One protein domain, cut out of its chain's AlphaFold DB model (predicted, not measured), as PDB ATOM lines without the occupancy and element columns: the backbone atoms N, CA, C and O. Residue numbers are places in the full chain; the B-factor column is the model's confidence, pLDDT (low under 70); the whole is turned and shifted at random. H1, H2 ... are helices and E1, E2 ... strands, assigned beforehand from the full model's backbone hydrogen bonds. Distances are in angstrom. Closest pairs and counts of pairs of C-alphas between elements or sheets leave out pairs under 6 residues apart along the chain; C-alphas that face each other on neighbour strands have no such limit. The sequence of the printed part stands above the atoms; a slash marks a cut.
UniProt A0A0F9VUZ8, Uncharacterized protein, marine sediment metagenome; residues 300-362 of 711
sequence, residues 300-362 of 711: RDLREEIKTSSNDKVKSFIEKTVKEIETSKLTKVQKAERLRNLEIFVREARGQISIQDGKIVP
ATOM      1  N   ARG A 300      40.218  34.947 -49.716       72.31
ATOM      2  CA  ARG A 300      39.215  35.247 -50.733       72.31
ATOM      3  C   ARG A 300      39.117  34.125 -51.766       72.31
ATOM      4  O   ARG A 300      38.005  33.685 -52.029       72.31
ATOM      5  N   ASP A 301      40.253  33.607 -52.235       75.50
ATOM      6  CA  ASP A 301      40.302  32.465 -53.157       75.50
ATOM      7  C   ASP A 301      39.623  31.227 -52.543       75.50
ATOM      8  O   ASP A 301      38.767  30.622 -53.177       75.50
ATOM      9  N   LEU A 302      39.917  30.903 -51.273       71.19
ATOM     10  CA  LEU A 302      39.253  29.797 -50.571       71.19
ATOM     11  C   LEU A 302      37.742  30.030 -50.418       71.19
ATOM     12  O   LEU A 302      36.972  29.096 -50.600       71.19
ATOM     13  N   ARG A 303      37.289  31.260 -50.132       74.19
ATOM     14  CA  ARG A 303      35.851  31.586 -50.035       74.19
ATOM     15  C   ARG A 303      35.124  31.492 -51.376       74.19
ATOM     16  O   ARG A 303      33.994  31.016 -51.411       74.19
ATOM     17  N   GLU A 304      35.741  31.939 -52.466       78.62
ATOM     18  CA  GLU A 304      35.174  31.788 -53.813       78.62
ATOM     19  C   GLU A 304      35.151  30.309 -54.233       78.62
ATOM     20  O   GLU A 304      34.171  29.845 -54.809       78.62
ATOM     21  N   GLU A 305      36.155  29.531 -53.834       65.88
ATOM     22  CA  GLU A 305      36.238  28.097 -54.111       65.88
ATOM     23  C   GLU A 305      35.237  27.258 -53.282       65.88
ATOM     24  O   GLU A 305      34.688  26.279 -53.792       65.88
ATOM     25  N   ILE A 306      34.921  27.668 -52.044       70.12
ATOM     26  CA  ILE A 306      33.851  27.093 -51.197       70.12
ATOM     27  C   ILE A 306      32.471  27.284 -51.838       70.12
ATOM     28  O   ILE A 306      31.632  26.387 -51.783       70.12
ATOM     29  N   LYS A 307      32.229  28.422 -52.502       74.50
ATOM     30  CA  LYS A 307      30.958  28.660 -53.207       74.50
ATOM     31  C   LYS A 307      30.730  27.681 -54.362       74.50
ATOM     32  O   LYS A 307      29.583  27.431 -54.703       74.50
ATOM     33  N   THR A 308      31.803  27.125 -54.928       76.75
ATOM     34  CA  THR A 308      31.752  26.233 -56.100       76.75
ATOM     35  C   THR A 308      31.735  24.735 -55.774       76.75
ATOM     36  O   THR A 308      31.624  23.925 -56.690       76.75
ATOM     37  N   SER A 309      31.867  24.322 -54.506       76.50
ATOM     38  CA  SER A 309      31.850  22.893 -54.157       76.50
ATOM     39  C   SER A 309      30.424  22.351 -54.041       76.50
ATOM     40  O   SER A 309      29.637  22.904 -53.281       76.50
ATOM     41  N   SER A 310      30.132  21.232 -54.707       76.00
ATOM     42  CA  SER A 310      28.815  20.568 -54.719       76.00
ATOM     43  C   SER A 310      28.477  19.756 -53.460       76.00
ATOM     44  O   SER A 310      27.398  19.186 -53.380       76.00
ATOM     45  N   ASN A 311      29.389  19.656 -52.485       84.75
ATOM     46  CA  ASN A 311      29.182  18.867 -51.270       84.75
ATOM     47  C   ASN A 311      28.960  19.786 -50.058       84.75
ATOM     48  O   ASN A 311      29.917  20.344 -49.510       84.75
ATOM     49  N   ASP A 312      27.706  19.910 -49.623       81.19
ATOM     50  CA  ASP A 312      27.291  20.820 -48.546       81.19
ATOM     51  C   ASP A 312      27.930  20.501 -47.186       81.19
ATOM     52  O   ASP A 312      28.214  21.405 -46.393       81.19
ATOM     53  N   LYS A 313      28.264  19.229 -46.923       78.31
ATOM     54  CA  LYS A 313      28.972  18.822 -45.694       78.31
ATOM     55  C   LYS A 313      30.415  19.330 -45.675       78.31
ATOM     56  O   LYS A 313      30.915  19.773 -44.644       78.31
ATOM     57  N   VAL A 314      31.086  19.322 -46.825       78.25
ATOM     58  CA  VAL A 314      32.446  19.871 -46.957       78.25
ATOM     59  C   VAL A 314      32.406  21.396 -46.872       78.25
ATOM     60  O   VAL A 314      33.245  22.000 -46.206       78.25
ATOM     61  N   LYS A 315      31.400  22.017 -47.492       83.62
ATOM     62  CA  LYS A 315      31.195  23.468 -47.476       83.62
ATOM     63  C   LYS A 315      30.997  23.999 -46.052       83.62
ATOM     64  O   LYS A 315      31.751  24.867 -45.614       83.62
ATOM     65  N   SER A 316      30.065  23.407 -45.302       87.31
ATOM     66  CA  SER A 316      29.786  23.766 -43.903       87.31
ATOM     67  C   SER A 316      30.992  23.544 -42.981       87.31
ATOM     68  O   SER A 316      31.294  24.404 -42.150       87.31
ATOM     69  N   PHE A 317      31.748  22.454 -43.160       88.50
ATOM     70  CA  PHE A 317      32.974  22.200 -42.395       88.50
ATOM     71  C   PHE A 317      34.062  23.257 -42.648       88.50
ATOM     72  O   PHE A 317      34.681  23.760 -41.703       88.50
ATOM     73  N   ILE A 318      34.295  23.631 -43.912       86.19
ATOM     74  CA  ILE A 318      35.297  24.651 -44.253       86.19
ATOM     75  C   ILE A 318      34.854  26.025 -43.729       86.19
ATOM     76  O   ILE A 318      35.662  26.750 -43.152       86.19
ATOM     77  N   GLU A 319      33.577  26.388 -43.860       88.81
ATOM     78  CA  GLU A 319      33.065  27.660 -43.337       88.81
ATOM     79  C   GLU A 319      33.181  27.752 -41.810       88.81
ATOM     80  O   GLU A 319      33.634  28.780 -41.291       88.81
ATOM     81  N   LYS A 320      32.850  26.673 -41.088       94.75
ATOM     82  CA  LYS A 320      32.997  26.596 -39.628       94.75
ATOM     83  C   LYS A 320      34.459  26.754 -39.202       94.75
ATOM     84  O   LYS A 320      34.770  27.610 -38.378       94.75
ATOM     85  N   THR A 321      35.372  26.004 -39.817       91.25
ATOM     86  CA  THR A 321      36.808  26.055 -39.482       91.25
ATOM     87  C   THR A 321      37.463  27.391 -39.847       91.25
ATOM     88  O   THR A 321      38.313  27.883 -39.101       91.25
ATOM     89  N   VAL A 322      37.059  28.038 -40.946       91.06
ATOM     90  CA  VAL A 322      37.523  29.395 -41.286       91.06
ATOM     91  C   VAL A 322      37.033  30.413 -40.252       91.06
ATOM     92  O   VAL A 322      37.850  31.201 -39.769       91.06
ATOM     93  N   LYS A 323      35.752  30.364 -39.855       93.88
ATOM     94  CA  LYS A 323      35.203  31.233 -38.797       93.88
ATOM     95  C   LYS A 323      35.941  31.036 -37.470       93.88
ATOM     96  O   LYS A 323      36.351  32.023 -36.865       93.88
ATOM     97  N   GLU A 324      36.208  29.796 -37.061       94.38
ATOM     98  CA  GLU A 324      36.986  29.485 -35.851       94.38
ATOM     99  C   GLU A 324      38.422  30.043 -35.908       94.38
ATOM    100  O   GLU A 324      38.932  30.591 -34.927       94.38
ATOM    101  N   ILE A 325      39.105  29.954 -37.057       92.44
ATOM    102  CA  ILE A 325      40.450  30.534 -37.218       92.44
ATOM    103  C   ILE A 325      40.391  32.067 -37.141       92.44
ATOM    104  O   ILE A 325      41.269  32.689 -36.526       92.44
ATOM    105  N   GLU A 326      39.371  32.685 -37.736       90.38
ATOM    106  CA  GLU A 326      39.169  34.134 -37.723       90.38
ATOM    107  C   GLU A 326      38.907  34.659 -36.306       90.38
ATOM    108  O   GLU A 326      39.617  35.578 -35.881       90.38
ATOM    109  N   THR A 327      38.007  34.028 -35.549       94.06
ATOM    110  CA  THR A 327      37.621  34.444 -34.187       94.06
ATOM    111  C   THR A 327      38.631  34.046 -33.107       94.06
ATOM    112  O   THR A 327      38.696  34.688 -32.060       94.06
ATOM    113  N   SER A 328      39.485  33.045 -33.349       95.00
ATOM    114  CA  SER A 328      40.484  32.609 -32.362       95.00
ATOM    115  C   SER A 328      41.457  33.724 -31.934       95.00
ATOM    116  O   SER A 328      41.905  34.544 -32.743       95.00
ATOM    117  N   LYS A 329      41.902  33.698 -30.669       96.38
ATOM    118  CA  LYS A 329      42.941  34.603 -30.121       96.38
ATOM    119  C   LYS A 329      44.374  34.263 -30.592       96.38
ATOM    120  O   LYS A 329      45.354  34.704 -29.998       96.38
ATOM    121  N   LEU A 330      44.522  33.472 -31.659       92.56
ATOM    122  CA  LEU A 330      45.817  33.016 -32.171       92.56
ATOM    123  C   LEU A 330      46.641  34.151 -32.795       92.56
ATOM    124  O   LEU A 330      46.120  35.084 -33.413       92.56
ATOM    125  N   THR A 331      47.966  34.025 -32.715       90.38
ATOM    126  CA  THR A 331      48.873  34.960 -33.390       90.38
ATOM    127  C   THR A 331      48.731  34.869 -34.916       90.38
ATOM    128  O   THR A 331      48.371  33.834 -35.478       90.38
ATOM    129  N   LYS A 332      49.096  35.940 -35.637       85.44
ATOM    130  CA  LYS A 332      49.031  35.984 -37.116       85.44
ATOM    131  C   LYS A 332      49.807  34.852 -37.808       85.44
ATOM    132  O   LYS A 332      49.503  34.518 -38.951       85.44
ATOM    133  N   VAL A 333      50.838  34.311 -37.157       83.19
ATOM    134  CA  VAL A 333      51.635  33.195 -37.687       83.19
ATOM    135  C   VAL A 333      50.868  31.884 -37.538       83.19
ATOM    136  O   VAL A 333      50.709  31.176 -38.526       83.19
ATOM    137  N   GLN A 334      50.306  31.628 -36.356       85.56
ATOM    138  CA  GLN A 334      49.510  30.430 -36.071       85.56
ATOM    139  C   GLN A 334      48.231  30.367 -36.918       85.56
ATOM    140  O   GLN A 334      47.911  29.313 -37.463       85.56
ATOM    141  N   LYS A 335      47.539  31.500 -37.123       90.50
ATOM    142  CA  LYS A 335      46.379  31.562 -38.036       90.50
ATOM    143  C   LYS A 335      46.758  31.183 -39.473       90.50
ATOM    144  O   LYS A 335      46.032  30.451 -40.134       90.50
ATOM    145  N   ALA A 336      47.921  31.636 -39.951       81.00
ATOM    146  CA  ALA A 336      48.398  31.312 -41.296       81.00
ATOM    147  C   ALA A 336      48.795  29.836 -41.455       81.00
ATOM    148  O   ALA A 336      48.689  29.292 -42.550       81.00
ATOM    149  N   GLU A 337      49.272  29.202 -40.388       85.81
ATOM    150  CA  GLU A 337      49.607  27.779 -40.375       85.81
ATOM    151  C   GLU A 337      48.346  26.909 -40.364       85.81
ATOM    152  O   GLU A 337      48.223  26.020 -41.204       85.81
ATOM    153  N   ARG A 338      47.350  27.246 -39.531       91.00
ATOM    154  CA  ARG A 338      46.039  26.572 -39.551       91.00
ATOM    155  C   ARG A 338      45.350  26.673 -40.915       91.00
ATOM    156  O   ARG A 338      44.842  25.670 -41.401       91.00
ATOM    157  N   LEU A 339      45.415  27.833 -41.575       88.06
ATOM    158  CA  LEU A 339      44.876  28.001 -42.933       88.06
ATOM    159  C   LEU A 339      45.589  27.134 -43.978       88.06
ATOM    160  O   LEU A 339      44.946  26.634 -44.894       88.06
ATOM    161  N   ARG A 340      46.906  26.927 -43.852       87.00
ATOM    162  CA  ARG A 340      47.634  26.017 -44.749       87.00
ATOM    163  C   ARG A 340      47.231  24.565 -44.540       87.00
ATOM    164  O   ARG A 340      47.106  23.840 -45.517       87.00
ATOM    165  N   ASN A 341      47.035  24.152 -43.293       89.06
ATOM    166  CA  ASN A 341      46.608  22.788 -42.992       89.06
ATOM    167  C   ASN A 341      45.192  22.531 -43.523       89.06
ATOM    168  O   ASN A 341      44.945  21.474 -44.095       89.06
ATOM    169  N   LEU A 342      44.305  23.527 -43.432       90.62
ATOM    170  CA  LEU A 342      42.978  23.468 -44.041       90.62
ATOM    171  C   LEU A 342      43.054  23.365 -45.576       90.62
ATOM    172  O   LEU A 342      42.372  22.532 -46.159       90.62
ATOM    173  N   GLU A 343      43.929  24.135 -46.238       85.88
ATOM    174  CA  GLU A 343      44.149  24.035 -47.695       85.88
ATOM    175  C   GLU A 343      44.619  22.629 -48.112       85.88
ATOM    176  O   GLU A 343      44.174  22.095 -49.129       85.88
ATOM    177  N   ILE A 344      45.509  22.017 -47.325       83.25
ATOM    178  CA  ILE A 344      45.991  20.652 -47.563       83.25
ATOM    179  C   ILE A 344      44.838  19.653 -47.416       83.25
ATOM    180  O   ILE A 344      44.610  18.869 -48.332       83.25
ATOM    181  N   PHE A 345      44.065  19.739 -46.332       86.50
ATOM    182  CA  PHE A 345      42.915  18.864 -46.095       86.50
ATOM    183  C   PHE A 345      41.882  18.939 -47.230       86.50
ATOM    184  O   PHE A 345      41.434  17.913 -47.734       86.50
ATOM    185  N   VAL A 346      41.554  20.146 -47.706       84.31
ATOM    186  CA  VAL A 346      40.597  20.335 -48.813       84.31
ATOM    187  C   VAL A 346      41.106  19.712 -50.114       84.31
ATOM    188  O   VAL A 346      40.335  19.108 -50.862       84.31
ATOM    189  N   ARG A 347      42.405  19.826 -50.409       80.62
ATOM    190  CA  ARG A 347      42.989  19.214 -51.614       80.62
ATOM    191  C   ARG A 347      43.080  17.695 -51.523       80.62
ATOM    192  O   ARG A 347      42.948  17.025 -52.548       80.62
ATOM    193  N   GLU A 348      43.309  17.168 -50.327       79.69
ATOM    194  CA  GLU A 348      43.331  15.732 -50.057       79.69
ATOM    195  C   GLU A 348      41.930  15.127 -50.182       79.69
ATOM    196  O   GLU A 348      41.749  14.179 -50.942       79.69
ATOM    197  N   ALA A 349      40.915  15.751 -49.576       76.50
ATOM    198  CA  ALA A 349      39.514  15.332 -49.686       76.50
ATOM    199  C   ALA A 349      38.994  15.324 -51.138       76.50
ATOM    200  O   ALA A 349      38.095  14.563 -51.482       76.50
ATOM    201  N   ARG A 350      39.578  16.149 -52.016       70.94
ATOM    202  CA  ARG A 350      39.270  16.183 -53.458       70.94
ATOM    203  C   ARG A 350      40.072  15.180 -54.294       70.94
ATOM    204  O   ARG A 350      39.932  15.169 -55.518       70.94
ATOM    205  N   GLY A 351      40.959  14.400 -53.678       79.81
ATOM    206  CA  GLY A 351      41.854  13.480 -54.378       79.81
ATOM    207  C   GLY A 351      42.821  14.182 -55.338       79.81
ATOM    208  O   GLY A 351      43.238  13.586 -56.326       79.81
ATOM    209  N   GLN A 352      43.154  15.459 -55.105       77.00
ATOM    210  CA  GLN A 352      44.158  16.181 -55.904       77.00
ATOM    211  C   GLN A 352      45.576  15.918 -55.398       77.00
ATOM    212  O   GLN A 352      46.545  15.953 -56.160       77.00
ATOM    213  N   ILE A 353      45.701  15.675 -54.098       76.56
ATOM    214  CA  ILE A 353      46.950  15.321 -53.438       76.56
ATOM    215  C   ILE A 353      46.722  14.091 -52.561       76.56
ATOM    216  O   ILE A 353      45.644  13.917 -52.008       76.56
ATOM    217  N   SER A 354      47.744  13.256 -52.438       72.38
ATOM    218  CA  SER A 354      47.851  12.196 -51.441       72.38
ATOM    219  C   SER A 354      49.011  12.551 -50.522       72.38
ATOM    220  O   SER A 354      50.076  12.966 -50.995       72.38
ATOM    221  N   ILE A 355      48.822  12.414 -49.215       77.44
ATOM    222  CA  ILE A 355      49.921  12.529 -48.262       77.44
ATOM    223  C   ILE A 355      50.505  11.128 -48.064       77.44
ATOM    224  O   ILE A 355      49.940  10.303 -47.357       77.44
ATOM    225  N   GLN A 356      51.651  10.860 -48.691       65.31
ATOM    226  CA  GLN A 356      52.405   9.615 -48.506       65.31
ATOM    227  C   GLN A 356      53.675   9.929 -47.713       65.31
ATOM    228  O   GLN A 356      54.446  10.813 -48.096       65.31
ATOM    229  N   ASP A 357      53.883   9.256 -46.580       68.06
ATOM    230  CA  ASP A 357      55.055   9.429 -45.704       68.06
ATOM    231  C   ASP A 357      55.319  10.891 -45.278       68.06
ATOM    232  O   ASP A 357      56.456  11.377 -45.287       68.06
ATOM    233  N   GLY A 358      54.258  11.644 -44.969       68.19
ATOM    234  CA  GLY A 358      54.356  13.063 -44.597       68.19
ATOM    235  C   GLY A 358      54.773  13.993 -45.748       68.19
ATOM    236  O   GLY A 358      55.102  15.160 -45.516       68.19
ATOM    237  N   LYS A 359      54.771  13.504 -46.994       61.28
ATOM    238  CA  LYS A 359      55.037  14.289 -48.202       61.28
ATOM    239  C   LYS A 359      53.774  14.410 -49.040       61.28
ATOM    240  O   LYS A 359      53.072  13.439 -49.288       61.28
ATOM    241  N   ILE A 360      53.528  15.625 -49.517       72.12
ATOM    242  CA  ILE A 360      52.409  15.940 -50.403       72.12
ATOM    243  C   ILE A 360      52.776  15.489 -51.823       72.12
ATOM    244  O   ILE A 360      53.670  16.077 -52.442       72.12
ATOM    245  N   VAL A 361      52.097  14.464 -52.335       69.19
ATOM    246  CA  VAL A 361      52.259  13.934 -53.697       69.19
ATOM    247  C   VAL A 361      51.005  14.274 -54.511       69.19
ATOM    248  O   VAL A 361      49.905  13.941 -54.080       69.19
ATOM    249  N   PRO A 362      51.105  14.950 -55.669       68.94
ATOM    250  CA  PRO A 362      49.940  15.204 -56.512       68.94
ATOM    251  C   PRO A 362      49.441  13.900 -57.149       68.94
ATOM    252  O   PRO A 362      50.228  13.173 -57.757       68.94
TER     253      PRO A 362
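What this domain is: This is residues 300 to 362 of the 711 residues of an uncharacterized protein of marine sediment metagenome (UniProt A0A0F9VUZ8). A small strand hairpin, E1 and E2, sits at one end of a long helical hairpin, H2 and H3, whose two helices run side by side in opposite ways. A short helix, H1, folds back beside the first part of H2. The 63 printed residues hold three named helices and then two named strands, in the order H1, H2, H3, E1, E2, mostly helix; the sheet E1 - E2 is antiparallel. The whole is only just compact, close to loose, with a radius of gyration of the C-alphas of 12.5 A and spans of 32 by 28 by 18 A.

How they stand to each other: Strands E1, residues 353 to 356, and E2, residues 359 to 362, form an antiparallel hairpin at 145 degrees, with N 354 and O 361 2.8 A apart, within hydrogen-bond range. H3, residues 332 to 349, is joined to E1 by a tight link; their closest C-alphas, of Arg 347 and Ile 353, are 5.8 A apart. H2, residues 312 to 327, touches residues 335 to 342 of H3, closest at the C-alphas of Ile 325 and Lys 335, 6.1 A; this helical hairpin has a shallow tilt of 8 degrees, opposite ways. H1, residues 300 to 307, and H2 form another helical hairpin, closest at the C-alphas of Ile 306 and Lys 315, 5.8 A, with a shallow tilt of 31 degrees. H1 and H2 are apart from both strands. In H1, H2 and H3 every O i to N i+4 pair is within hydrogen-bond range.

Where its parts are: H3 is 26.0 A long and H2 22.3 A. H1 begins at C-alpha 300 (39.215, 35.247, -50.733), and E2 ends at C-alpha 362 (49.940, 15.204, -56.512).

The domain as a whole: The C-alphas farthest apart, of Lys 329 and Pro 362, are 33.5 A apart. The printed part has no cut and no long link. Residues 308 to 313 stand free; pLDDT is under 70 at residues 305, 356 to 359 and 361 to 362.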